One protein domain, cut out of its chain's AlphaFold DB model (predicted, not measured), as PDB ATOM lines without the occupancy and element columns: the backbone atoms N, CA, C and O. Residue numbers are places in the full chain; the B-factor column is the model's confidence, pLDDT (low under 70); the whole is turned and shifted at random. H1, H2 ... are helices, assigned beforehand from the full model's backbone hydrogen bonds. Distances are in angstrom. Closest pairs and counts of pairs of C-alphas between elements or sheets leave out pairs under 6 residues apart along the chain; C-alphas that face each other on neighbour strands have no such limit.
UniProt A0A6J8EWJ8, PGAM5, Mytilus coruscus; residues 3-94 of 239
ATOM      1  N   ARG A   3    -140.797 369.583  -1.571       94.69
ATOM      2  CA  ARG A   3    -141.141 371.012  -1.673       94.69
ATOM      3  C   ARG A   3    -139.940 371.930  -1.945       94.69
ATOM      4  O   ARG A   3    -140.022 372.794  -2.800       94.69
ATOM      5  N   ALA A   4    -138.806 371.712  -1.270       95.62
ATOM      6  CA  ALA A   4    -137.605 372.524  -1.484       95.62
ATOM      7  C   ALA A   4    -136.960 372.236  -2.847       95.62
ATOM      8  O   ALA A   4    -136.458 373.161  -3.474       95.62
ATOM      9  N   LYS A   5    -137.015 370.982  -3.325       95.31
ATOM     10  CA  LYS A   5    -136.523 370.631  -4.668       95.31
ATOM     11  C   LYS A   5    -137.334 371.342  -5.747       95.31
ATOM     12  O   LYS A   5    -136.756 372.040  -6.562       95.31
ATOM     13  N   GLN A   6    -138.660 371.245  -5.667       96.31
ATOM     14  CA  GLN A   6    -139.572 371.890  -6.613       96.31
ATOM     15  C   GLN A   6    -139.389 373.413  -6.636       96.31
ATOM     16  O   GLN A   6    -139.327 374.006  -7.708       96.31
ATOM     17  N   THR A   7    -139.241 374.058  -5.470       95.56
ATOM     18  CA  THR A   7    -138.918 375.491  -5.410       95.56
ATOM     19  C   THR A   7    -137.559 375.789  -6.041       95.56
ATOM     20  O   THR A   7    -137.458 376.719  -6.834       95.56
ATOM     21  N   ALA A   8    -136.526 374.995  -5.743       93.88
ATOM     22  CA  ALA A   8    -135.205 375.165  -6.344       93.88
ATOM     23  C   ALA A   8    -135.228 374.977  -7.871       93.88
ATOM     24  O   ALA A   8    -134.529 375.701  -8.569       93.88
ATOM     25  N   ASP A   9    -136.056 374.070  -8.400       94.19
ATOM     26  CA  ASP A   9    -136.233 373.870  -9.844       94.19
ATOM     27  C   ASP A   9    -136.891 375.074 -10.526       94.19
ATOM     28  O   ASP A   9    -136.570 375.384 -11.671       94.19
ATOM     29  N   ILE A  10    -137.802 375.771  -9.841       95.81
ATOM     30  CA  ILE A  10    -138.402 377.009 -10.350       95.81
ATOM     31  C   ILE A  10    -137.373 378.142 -10.321       95.81
ATOM     32  O   ILE A  10    -137.199 378.815 -11.332       95.81
ATOM     33  N   VAL A  11    -136.665 378.320  -9.199       91.50
ATOM     34  CA  VAL A  11    -135.630 379.360  -9.047       91.50
ATOM     35  C   VAL A  11    -134.509 379.176 -10.074       91.50
ATOM     36  O   VAL A  11    -134.087 380.148 -10.693       91.50
ATOM     37  N   ALA A  12    -134.081 377.935 -10.322       92.94
ATOM     38  CA  ALA A  12    -133.021 377.615 -11.277       92.94
ATOM     39  C   ALA A  12    -133.323 378.089 -12.709       92.94
ATOM     40  O   ALA A  12    -132.398 378.392 -13.454       92.94
ATOM     41  N   LYS A  13    -134.600 378.217 -13.095       94.62
ATOM     42  CA  LYS A  13    -134.978 378.750 -14.416       94.62
ATOM     43  C   LYS A  13    -134.596 380.221 -14.589       94.62
ATOM     44  O   LYS A  13    -134.394 380.656 -15.715       94.62
ATOM     45  N   SER A  14    -134.514 380.978 -13.496       94.38
ATOM     46  CA  SER A  14    -134.134 382.395 -13.506       94.38
ATOM     47  C   SER A  14    -132.626 382.616 -13.362       94.38
ATOM     48  O   SER A  14    -132.160 383.718 -13.628       94.38
ATOM     49  N   ILE A  15    -131.872 381.594 -12.940       91.88
ATOM     50  CA  ILE A  15    -130.416 381.636 -12.728       91.88
ATOM     51  C   ILE A  15    -129.747 380.358 -13.279       91.88
ATOM     52  O   ILE A  15    -129.229 379.547 -12.509       91.88
ATOM     53  N   PRO A  16    -129.781 380.139 -14.607       90.69
ATOM     54  CA  PRO A  16    -129.428 378.852 -15.214       90.69
ATOM     55  C   PRO A  16    -127.948 378.473 -15.061       90.69
ATOM     56  O   PRO A  16    -127.636 377.289 -14.984       90.69
ATOM     57  N   ASP A  17    -127.057 379.463 -14.969       91.88
ATOM     58  CA  ASP A  17    -125.605 379.249 -14.912       91.88
ATOM     59  C   ASP A  17    -125.081 378.982 -13.490       91.88
ATOM     60  O   ASP A  17    -123.885 378.767 -13.288       91.88
ATOM     61  N   VAL A  18    -125.959 378.994 -12.479       89.25
ATOM     62  CA  VAL A  18    -125.563 378.801 -11.079       89.25
ATOM     63  C   VAL A  18    -125.524 377.305 -10.739       89.25
ATOM     64  O   VAL A  18    -126.545 376.617 -10.870       89.25
ATOM     65  N   PRO A  19    -124.382 376.772 -10.259       91.38
ATOM     66  CA  PRO A  19    -124.265 375.364  -9.899       91.38
ATOM     67  C   PRO A  19    -125.194 375.002  -8.735       91.38
ATOM     68  O   PRO A  19    -125.396 375.772  -7.796       91.38
ATOM     69  N   ARG A  20    -125.764 373.792  -8.790       91.44
ATOM     70  CA  ARG A  20    -126.756 373.306  -7.822       91.44
ATOM     71  C   ARG A  20    -126.203 372.135  -7.018       91.44
ATOM     72  O   ARG A  20    -125.829 371.115  -7.590       91.44
ATOM     73  N   GLU A  21    -126.244 372.245  -5.693       93.50
ATOM     74  CA  GLU A  21    -125.944 371.147  -4.766       93.50
ATOM     75  C   GLU A  21    -127.222 370.729  -4.020       93.50
ATOM     76  O   GLU A  21    -127.890 371.551  -3.387       93.50
ATOM     77  N   GLU A  22    -127.573 369.439  -4.059       93.75
ATOM     78  CA  GLU A  22    -128.608 368.891  -3.181       93.75
ATOM     79  C   GLU A  22    -127.983 368.367  -1.886       93.75
ATOM     80  O   GLU A  22    -127.027 367.597  -1.909       93.75
ATOM     81  N   THR A  23    -128.583 368.703  -0.741       94.62
ATOM     82  CA  THR A  23    -128.121 368.200   0.552       94.62
ATOM     83  C   THR A  23    -129.250 367.746   1.479       94.62
ATOM     84  O   THR A  23    -130.354 368.300   1.514       94.62
ATOM     85  N   GLY A  24    -128.959 366.722   2.285       93.94
ATOM     86  CA  GLY A  24    -129.848 366.234   3.338       93.94
ATOM     87  C   GLY A  24    -129.829 367.091   4.608       93.94
ATOM     88  O   GLY A  24    -130.798 367.063   5.372       93.94
ATOM     89  N   ILE A  25    -128.769 367.873   4.838       95.12
ATOM     90  CA  ILE A  25    -128.573 368.571   6.119       95.12
ATOM     91  C   ILE A  25    -129.517 369.768   6.302       95.12
ATOM     92  O   ILE A  25    -129.847 370.102   7.435       95.12
ATOM     93  N   LEU A  26    -130.064 370.318   5.210       96.12
ATOM     94  CA  LEU A  26    -131.023 371.434   5.204       96.12
ATOM     95  C   LEU A  26    -132.503 371.012   5.282       96.12
ATOM     96  O   LEU A  26    -133.393 371.852   5.151       96.12
ATOM     97  N   ARG A  27    -132.811 369.720   5.475       95.25
ATOM     98  CA  ARG A  27    -134.204 369.258   5.649       95.25
ATOM     99  C   ARG A  27    -134.845 369.887   6.895       95.25
ATOM    100  O   ARG A  27    -134.157 370.160   7.875       95.25
ATOM    101  N   GLU A  28    -136.161 370.079   6.883       94.00
ATOM    102  CA  GLU A  28    -136.878 370.663   8.026       94.00
ATOM    103  C   GLU A  28    -136.659 369.821   9.289       94.00
ATOM    104  O   GLU A  28    -136.431 368.612   9.213       94.00
ATOM    105  N   GLY A  29    -136.696 370.460  10.449       90.69
ATOM    106  CA  GLY A  29    -136.538 369.789  11.732       90.69
ATOM    107  C   GLY A  29    -136.745 370.754  12.887       90.69
ATOM    108  O   GLY A  29    -136.815 371.961  12.680       90.69
ATOM    109  N   ALA A  30    -136.863 370.234  14.103       89.25
ATOM    110  CA  ALA A  30    -136.911 371.057  15.306       89.25
ATOM    111  C   ALA A  30    -135.485 371.183  15.874       89.25
ATOM    112  O   ALA A  30    -134.962 370.184  16.362       89.25
ATOM    113  N   PRO A  31    -134.814 372.344  15.762       88.00
ATOM    114  CA  PRO A  31    -133.405 372.464  16.133       88.00
ATOM    115  C   PRO A  31    -133.193 372.499  17.648       88.00
ATOM    116  O   PRO A  31    -132.236 371.924  18.153       88.00
ATOM    117  N   ILE A  32    -134.085 373.183  18.358       86.38
ATOM    118  CA  ILE A  32    -134.097 373.333  19.810       86.38
ATOM    119  C   ILE A  32    -135.553 373.404  20.287       86.38
ATOM    120  O   ILE A  32    -136.434 373.742  19.482       86.38
ATOM    121  N   PRO A  33    -135.820 373.102  21.566       83.50
ATOM    122  CA  PRO A  33    -137.087 373.439  22.198       83.50
ATOM    123  C   PRO A  33    -137.410 374.935  22.034       83.50
ATOM    124  O   PRO A  33    -136.508 375.760  22.183       83.50
ATOM    125  N   PRO A  34    -138.657 375.306  21.690       76.88
ATOM    126  CA  PRO A  34    -139.056 376.706  21.632       76.88
ATOM    127  C   PRO A  34    -139.169 377.298  23.041       76.88
ATOM    128  O   PRO A  34    -139.693 376.650  23.944       76.88
ATOM    129  N   GLU A  35    -138.749 378.551  23.196       70.81
ATOM    130  CA  GLU A  35    -138.960 379.351  24.404       70.81
ATOM    131  C   GLU A  35    -139.607 380.694  24.008       70.81
ATOM    132  O   GLU A  35    -139.045 381.391  23.156       70.81
ATOM    133  N   PRO A  36    -140.779 381.071  24.564       76.56
ATOM    134  CA  PRO A  36    -141.597 380.319  25.524       76.56
ATOM    135  C   PRO A  36    -142.237 379.061  24.907       76.56
ATOM    136  O   PRO A  36    -142.324 378.919  23.686       76.56
ATOM    137  N   LEU A  37    -142.704 378.146  25.761       72.75
ATOM    138  CA  LEU A  37    -143.412 376.945  25.313       72.75
ATOM    139  C   LEU A  37    -144.710 377.327  24.586       72.75
ATOM    140  O   LEU A  37    -145.501 378.122  25.088       72.75
ATOM    141  N   ILE A  38    -144.947 376.738  23.413       66.12
ATOM    142  CA  ILE A  38    -146.129 377.030  22.589       66.12
ATOM    143  C   ILE A  38    -147.120 375.857  22.670       66.12
ATOM    144  O   ILE A  38    -146.866 374.791  22.109       66.12
ATOM    145  N   GLY A  39    -148.276 376.078  23.313       67.94
ATOM    146  CA  GLY A  39    -149.490 375.244  23.226       67.94
ATOM    147  C   GLY A  39    -149.320 373.727  23.454       67.94
ATOM    148  O   GLY A  39    -148.479 373.288  24.230       67.94
ATOM    149  N   ASN A  40    -150.133 372.916  22.753       59.56
ATOM    150  CA  ASN A  40    -150.230 371.440  22.856       59.56
ATOM    151  C   ASN A  40    -148.961 370.660  22.434       59.56
ATOM    152  O   ASN A  40    -149.007 369.436  22.254       59.56
ATOM    153  N   TRP A  41    -147.832 371.334  22.224       58.94
ATOM    154  CA  TRP A  41    -146.613 370.710  21.735       58.94
ATOM    155  C   TRP A  41    -145.875 370.005  22.881       58.94
ATOM    156  O   TRP A  41    -145.165 370.617  23.675       58.94
ATOM    157  N   ARG A  42    -146.073 368.686  23.002       58.19
ATOM    158  CA  ARG A  42    -145.473 367.882  24.079       58.19
ATOM    159  C   ARG A  42    -143.974 367.672  23.837       58.19
ATOM    160  O   ARG A  42    -143.594 366.881  22.971       58.19
ATOM    161  N   LEU A  43    -143.137 368.344  24.631       57.81
ATOM    162  CA  LEU A  43    -141.670 368.223  24.598       57.81
ATOM    163  C   LEU A  43    -141.196 366.784  24.821       57.81
ATOM    164  O   LEU A  43    -140.319 366.313  24.104       57.81
ATOM    165  N   GLU A  44    -141.832 366.072  25.753       57.25
ATOM    166  CA  GLU A  44    -141.462 364.717  26.188       57.25
ATOM    167  C   GLU A  44    -141.448 363.690  25.046       57.25
ATOM    168  O   GLU A  44    -140.606 362.796  25.028       57.25
ATOM    169  N   LYS A  45    -142.328 363.838  24.045       58.53
ATOM    170  CA  LYS A  45    -142.405 362.923  22.891       58.53
ATOM    171  C   LYS A  45    -141.427 363.268  21.761       58.53
ATOM    172  O   LYS A  45    -141.263 362.474  20.844       58.53
ATOM    173  N   ASN A  46    -140.787 364.438  21.816       62.53
ATOM    174  CA  ASN A  46    -139.966 364.980  20.729       62.53
ATOM    175  C   ASN A  46    -138.499 365.216  21.120       62.53
ATOM    176  O   ASN A  46    -137.721 365.697  20.296       62.53
ATOM    177  N   VAL A  47    -138.093 364.834  22.338       64.50
ATOM    178  CA  VAL A  47    -136.728 365.029  22.859       64.50
ATOM    179  C   VAL A  47    -135.663 364.490  21.894       64.50
ATOM    180  O   VAL A  47    -134.759 365.223  21.495       64.50
ATOM    181  N   GLY A  48    -135.814 363.242  21.434       67.31
ATOM    182  CA  GLY A  48    -134.886 362.619  20.479       67.31
ATOM    183  C   GLY A  48    -134.813 363.338  19.125       67.31
ATOM    184  O   GLY A  48    -133.747 363.399  18.509       67.31
ATOM    185  N   HIS A  49    -135.915 363.960  18.689       77.31
ATOM    186  CA  HIS A  49    -135.946 364.736  17.453       77.31
ATOM    187  C   HIS A  49    -135.131 366.028  17.559       77.31
ATOM    188  O   HIS A  49    -134.518 366.398  16.559       77.31
ATOM    189  N   PHE A  50    -135.070 366.694  18.720       82.00
ATOM    190  CA  PHE A  50    -134.226 367.888  18.877       82.00
ATOM    191  C   PHE A  50    -132.741 367.554  18.855       82.00
ATOM    192  O   PHE A  50    -131.976 368.286  18.243       82.00
ATOM    193  N   TYR A  51    -132.316 366.444  19.461       84.31
ATOM    194  CA  TYR A  51    -130.900 366.066  19.440       84.31
ATOM    195  C   TYR A  51    -130.410 365.800  18.015       84.31
ATOM    196  O   TYR A  51    -129.409 366.371  17.579       84.31
ATOM    197  N   GLN A  52    -131.149 364.987  17.256       87.31
ATOM    198  CA  GLN A  52    -130.770 364.643  15.885       87.31
ATOM    199  C   GLN A  52    -130.911 365.834  14.928       87.31
ATOM    200  O   GLN A  52    -129.994 366.129  14.159       87.31
ATOM    201  N   ASN A  53    -132.046 366.543  14.967       90.75
ATOM    202  CA  ASN A  53    -132.260 367.694  14.089       90.75
ATOM    203  C   ASN A  53    -131.387 368.882  14.485       90.75
ATOM    204  O   ASN A  53    -130.855 369.538  13.600       90.75
ATOM    205  N   GLY A  54    -131.203 369.143  15.776       89.75
ATOM    206  CA  GLY A  54    -130.341 370.201  16.293       89.75
ATOM    207  C   GLY A  54    -128.894 370.019  15.858       89.75
ATOM    208  O   GLY A  54    -128.326 370.936  15.273       89.75
ATOM    209  N   ALA A  55    -128.322 368.822  16.031       92.31
ATOM    210  CA  ALA A  55    -126.966 368.529  15.562       92.31
ATOM    211  C   ALA A  55    -126.829 368.698  14.038       92.31
ATOM    212  O   ALA A  55    -125.875 369.309  13.558       92.31
ATOM    213  N   ARG A  56    -127.812 368.210  13.270       95.31
ATOM    214  CA  ARG A  56    -127.833 368.328  11.805       95.31
ATOM    215  C   ARG A  56    -127.949 369.779  11.330       95.31
ATOM    216  O   ARG A  56    -127.238 370.173  10.409       95.31
ATOM    217  N   ILE A  57    -128.836 370.562  11.939       95.69
ATOM    218  CA  ILE A  57    -129.066 371.966  11.582       95.69
ATOM    219  C   ILE A  57    -127.877 372.833  12.030       95.69
ATOM    220  O   ILE A  57    -127.468 373.712  11.280       95.69
ATOM    221  N   GLU A  58    -127.254 372.560  13.180       92.88
ATOM    222  CA  GLU A  58    -126.002 373.219  13.590       92.88
ATOM    223  C   GLU A  58    -124.846 372.882  12.635       92.88
ATOM    224  O   GLU A  58    -124.072 373.767  12.276       92.88
ATOM    225  N   ALA A  59    -124.733 371.634  12.168       93.75
ATOM    226  CA  ALA A  59    -123.750 371.267  11.148       93.75
ATOM    227  C   ALA A  59    -124.002 372.012   9.825       93.75
ATOM    228  O   ALA A  59    -123.063 372.522   9.216       93.75
ATOM    229  N   ALA A  60    -125.270 372.139   9.416       95.06
ATOM    230  CA  ALA A  60    -125.656 372.932   8.253       95.06
ATOM    231  C   ALA A  60    -125.313 374.422   8.432       95.06
ATOM    232  O   ALA A  60    -124.765 375.030   7.517       95.06
ATOM    233  N   PHE A  61    -125.570 374.989   9.617       93.19
ATOM    234  CA  PHE A  61    -125.208 376.368   9.949       93.19
ATOM    235  C   PHE A  61    -123.700 376.582   9.817       93.19
ATOM    236  O   PHE A  61    -123.278 377.514   9.150       93.19
ATOM    237  N   ARG A  62    -122.874 375.694  10.379       88.19
ATOM    238  CA  ARG A  62    -121.409 375.819  10.292       88.19
ATOM    239  C   ARG A  62    -120.871 375.681   8.873       88.19
ATOM    240  O   ARG A  62    -119.857 376.295   8.568       88.19
ATOM    241  N   ARG A  63    -121.524 374.872   8.035       90.44
ATOM    242  CA  ARG A  63    -121.125 374.667   6.639       90.44
ATOM    243  C   ARG A  63    -121.489 375.853   5.748       90.44
ATOM    244  O   ARG A  63    -120.664 376.263   4.951       90.44
ATOM    245  N   TYR A  64    -122.703 376.385   5.874       90.12
ATOM    246  CA  TYR A  64    -123.225 377.400   4.943       90.12
ATOM    247  C   TYR A  64    -123.201 378.828   5.501       90.12
ATOM    248  O   TYR A  64    -123.319 379.788   4.756       90.12
ATOM    249  N   VAL A  65    -123.056 379.005   6.816       87.12
ATOM    250  CA  VAL A  65    -123.037 380.320   7.474       87.12
ATOM    251  C   VAL A  65    -121.750 380.449   8.280       87.12
ATOM    252  O   VAL A  65    -121.696 380.207   9.487       87.12
ATOM    253  N   HIS A  66    -120.687 380.838   7.588       81.88
ATOM    254  CA  HIS A  66    -119.360 381.039   8.155       81.88
ATOM    255  C   HIS A  66    -118.691 382.266   7.528       81.88
ATOM    256  O   HIS A  66    -119.268 382.946   6.679       81.88
ATOM    257  N   ARG A  67    -117.505 382.616   8.029       75.31
ATOM    258  CA  ARG A  67    -116.729 383.718   7.464       75.31
ATOM    259  C   ARG A  67    -116.177 383.267   6.112       75.31
ATOM    260  O   ARG A  67    -115.543 382.220   6.070       75.31
ATOM    261  N   ALA A  68    -116.402 384.085   5.088       78.25
ATOM    262  CA  ALA A  68    -115.800 383.938   3.769       78.25
ATOM    263  C   ALA A  68    -114.267 383.860   3.849       78.25
ATOM    264  O   ALA A  68    -113.657 384.447   4.760       78.25
ATOM    265  N   ASP A  69    -113.658 383.171   2.888       78.81
ATOM    266  CA  ASP A  69    -112.204 383.116   2.778       78.81
ATOM    267  C   ASP A  69    -111.626 384.511   2.479       78.81
ATOM    268  O   ASP A  69    -112.285 385.331   1.838       78.81
ATOM    269  N   PRO A  70    -110.400 384.833   2.938       76.69
ATOM    270  CA  PRO A  70    -109.823 386.172   2.775       76.69
ATOM    271  C   PRO A  70    -109.724 386.659   1.320       76.69
ATOM    272  O   PRO A  70    -109.658 387.863   1.082       76.69
ATOM    273  N   GLU A  71    -109.695 385.733   0.365       82.06
ATOM    274  CA  GLU A  71    -109.590 385.992  -1.075       82.06
ATOM    275  C   GLU A  71    -110.951 386.269  -1.739       82.06
ATOM    276  O   GLU A  71    -111.008 386.816  -2.843       82.06
ATOM    277  N   GLN A  72    -112.050 385.935  -1.060       78.19
ATOM    278  CA  GLN A  72    -113.413 386.013  -1.570       78.19
ATOM    279  C   GLN A  72    -113.953 387.450  -1.461       78.19
ATOM    280  O   GLN A  72    -114.162 387.971  -0.363       78.19
ATOM    281  N   LYS A  73    -114.162 388.124  -2.604       71.69
ATOM    282  CA  LYS A  73    -114.534 389.556  -2.642       71.69
ATOM    283  C   LYS A  73    -116.044 389.809  -2.634       71.69
ATOM    284  O   LYS A  73    -116.497 390.643  -1.856       71.69
ATOM    285  N   THR A  74    -116.816 389.115  -3.470       72.69
ATOM    286  CA  THR A  74    -118.282 389.256  -3.556       72.69
ATOM    287  C   THR A  74    -118.901 387.998  -4.152       72.69
ATOM    288  O   THR A  74    -118.863 387.841  -5.369       72.69
ATOM    289  N   ASP A  75    -119.523 387.168  -3.315       78.94
ATOM    290  CA  ASP A  75    -120.299 386.010  -3.762       78.94
ATOM    291  C   ASP A  75    -121.720 386.058  -3.204       78.94
ATOM    292  O   ASP A  75    -121.969 386.562  -2.104       78.94
ATOM    293  N   LEU A  76    -122.658 385.528  -3.987       80.69
ATOM    294  CA  LEU A  76    -124.059 385.401  -3.617       80.69
ATOM    295  C   LEU A  76    -124.452 383.925  -3.643       80.69
ATOM    296  O   LEU A  76    -124.463 383.290  -4.694       80.69
ATOM    297  N   GLU A  77    -124.809 383.397  -2.476       88.19
ATOM    298  CA  GLU A  77    -125.277 382.023  -2.314       88.19
ATOM    299  C   GLU A  77    -126.786 382.001  -2.046       88.19
ATOM    300  O   GLU A  77    -127.293 382.704  -1.168       88.19
ATOM    301  N   VAL A  78    -127.517 381.163  -2.785       90.19
ATOM    302  CA  VAL A  78    -128.962 380.983  -2.605       90.19
ATOM    303  C   VAL A  78    -129.231 379.645  -1.925       90.19
ATOM    304  O   VAL A  78    -129.002 378.581  -2.496       90.19
ATOM    305  N   VAL A  79    -129.787 379.692  -0.712       93.56
ATOM    306  CA  VAL A  79    -130.135 378.494   0.065       93.56
ATOM    307  C   VAL A  79    -131.650 378.295   0.092       93.56
ATOM    308  O   VAL A  79    -132.374 378.983   0.812       93.56
ATOM    309  N   VAL A  80    -132.148 377.299  -0.645       95.44
ATOM    310  CA  VAL A  80    -133.573 376.925  -0.643       95.44
ATOM    311  C   VAL A  80    -133.832 375.869   0.435       95.44
ATOM    312  O   VAL A  80    -133.507 374.693   0.269       95.44
ATOM    313  N   CYS A  81    -134.420 376.277   1.563       96.38
ATOM    314  CA  CYS A  81    -134.667 375.383   2.697       96.38
ATOM    315  C   CYS A  81    -136.031 375.619   3.370       96.38
ATOM    316  O   CYS A  81    -137.060 375.670   2.693       96.38
ATOM    317  N   HIS A  82    -136.081 375.640   4.703       96.38
ATOM    318  CA  HIS A  82    -137.326 375.587   5.457       96.38
ATOM    319  C   HIS A  82    -137.317 376.479   6.703       96.38
ATOM    320  O   HIS A  82    -136.267 376.937   7.149       96.38
ATOM    321  N   ALA A  83    -138.498 376.720   7.275       92.69
ATOM    322  CA  ALA A  83    -138.709 377.794   8.238       92.69
ATOM    323  C   ALA A  83    -137.902 377.628   9.533       92.69
ATOM    324  O   ALA A  83    -137.356 378.615  10.028       92.69
ATOM    325  N   ASN A  84    -137.794 376.422  10.105       91.75
ATOM    326  CA  ASN A  84    -137.022 376.252  11.344       91.75
ATOM    327  C   ASN A  84    -135.517 376.338  11.090       91.75
ATOM    328  O   ASN A  84    -134.789 376.834  11.945       91.75
ATOM    329  N   VAL A  85    -135.059 375.893   9.917       93.94
ATOM    330  CA  VAL A  85    -133.651 375.987   9.509       93.94
ATOM    331  C   VAL A  85    -133.249 377.453   9.338       93.94
ATOM    332  O   VAL A  85    -132.255 377.875   9.918       93.94
ATOM    333  N   ILE A  86    -134.065 378.251   8.637       92.94
ATOM    334  CA  ILE A  86    -133.828 379.694   8.454       92.94
ATOM    335  C   ILE A  86    -133.836 380.413   9.804       92.94
ATOM    336  O   ILE A  86    -132.889 381.132  10.118       92.94
ATOM    337  N   ARG A  87    -134.867 380.190  10.633       88.12
ATOM    338  CA  ARG A  87    -134.952 380.798  11.972       88.12
ATOM    339  C   ARG A  87    -133.742 380.447  12.826       88.12
ATOM    340  O   ARG A  87    -133.157 381.336  13.436       88.12
ATOM    341  N   TYR A  88    -133.328 379.180  12.817       89.25
ATOM    342  CA  TYR A  88    -132.118 378.768  13.512       89.25
ATOM    343  C   TYR A  88    -130.899 379.507  12.981       89.25
ATOM    344  O   TYR A  88    -130.165 380.061  13.780       89.25
ATOM    345  N   PHE A  89    -130.692 379.573  11.664       89.94
ATOM    346  CA  PHE A  89    -129.523 380.236  11.081       89.94
ATOM    347  C   PHE A  89    -129.463 381.717  11.467       89.94
ATOM    348  O   PHE A  89    -128.409 382.197  11.887       89.94
ATOM    349  N   VAL A  90    -130.596 382.418  11.393       84.56
ATOM    350  CA  VAL A  90    -130.709 383.836  11.758       84.56
ATOM    351  C   VAL A  90    -130.417 384.043  13.246       84.56
ATOM    352  O   VAL A  90    -129.520 384.812  13.593       84.56
ATOM    353  N   CYS A  91    -131.097 383.313  14.135       81.12
ATOM    354  CA  CYS A  91    -130.874 383.426  15.579       81.12
ATOM    355  C   CYS A  91    -129.462 382.967  15.987       81.12
ATOM    356  O   CYS A  91    -128.852 383.537  16.888       81.12
ATOM    357  N   ARG A  92    -128.906 381.954  15.311       81.12
ATOM    358  CA  ARG A  92    -127.592 381.372  15.609       81.12
ATOM    359  C   ARG A  92    -126.432 382.260  15.174       81.12
ATOM    360  O   ARG A  92    -125.414 382.281  15.875       81.12
ATOM    361  N   LYS A  93    -126.587 383.003  14.069       75.12
ATOM    362  CA  LYS A  93    -125.643 384.050  13.637       75.12
ATOM    363  C   LYS A  93    -125.490 385.140  14.704       75.12
ATOM    364  O   LYS A  93    -124.409 385.708  14.829       75.12
ATOM    365  N   GLY A  94    -126.513 385.328  15.541       67.12
ATOM    366  CA  GLY A  94    -126.430 386.132  16.756       67.12
ATOM    367  C   GLY A  94    -126.480 387.621  16.461       67.12
ATOM    368  O   GLY A  94    -125.589 388.346  16.884       67.12
TER     369      GLY A  94
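AT A GLANCE: This is residues 3 to 94 of the 239 residues of the protein "PGAM5" of Mytilus coruscus (UniProt A0A6J8EWJ8). The model is a loose frame of three helices and long links: H2 is the longest, H3 packs steeply on residues 57 to 61 of it, and H1 lies off by itself, touching no helix. Two loops stick out, residues 35 to 40 and residues 67 to 76. The printed part has 92 residues with three named helices in the order H1, H2, H3 and no named strand. The class is all helix, though under half of the residues, 39 of 92, are in named elements. The whole is loose, with a radius of gyration of the C-alphas of 15.6 A and spans of 46 by 33 by 19 A.

IN THESE COORDINATES: Find C-alpha 3 at (-141.141, 371.012, -1.673); from there H1, residues 3 to 12, runs 14.2 A. Look next at C-alpha 47 at (-136.728, 365.029, 22.859), where H2, residues 47 to 64, begins its 25.6 A. H3, residues 83 to 93, runs 15.5 A and ends at C-alpha 93 at (-125.643, 384.050, 13.637).

HOW THE PARTS SIT: Look at the closest C-alphas of H2 and H3, those of Phe 61 and Phe 89, 5.9 A apart: the two helices touch here, H2 with residues 57 to 61 alone. They run the same way at a steep tilt of 62 degrees. H1 is apart from H2 and from H3. In H1, H2 and H3 every O i to N i+4 pair is within hydrogen-bond range.

THE WHOLE: The two C-alphas farthest apart, those of Asn 40 and Glu 71, are 49.4 A apart. The printed part has no cut. Both links are long, with 34 residues from H1 to H2 and 18 from H2 to H3. Mean pLDDT of the printed part is 85.0; look for values under 70 at residues 38 to 48, of which 47 and 48 belong to H2, and at residue 94.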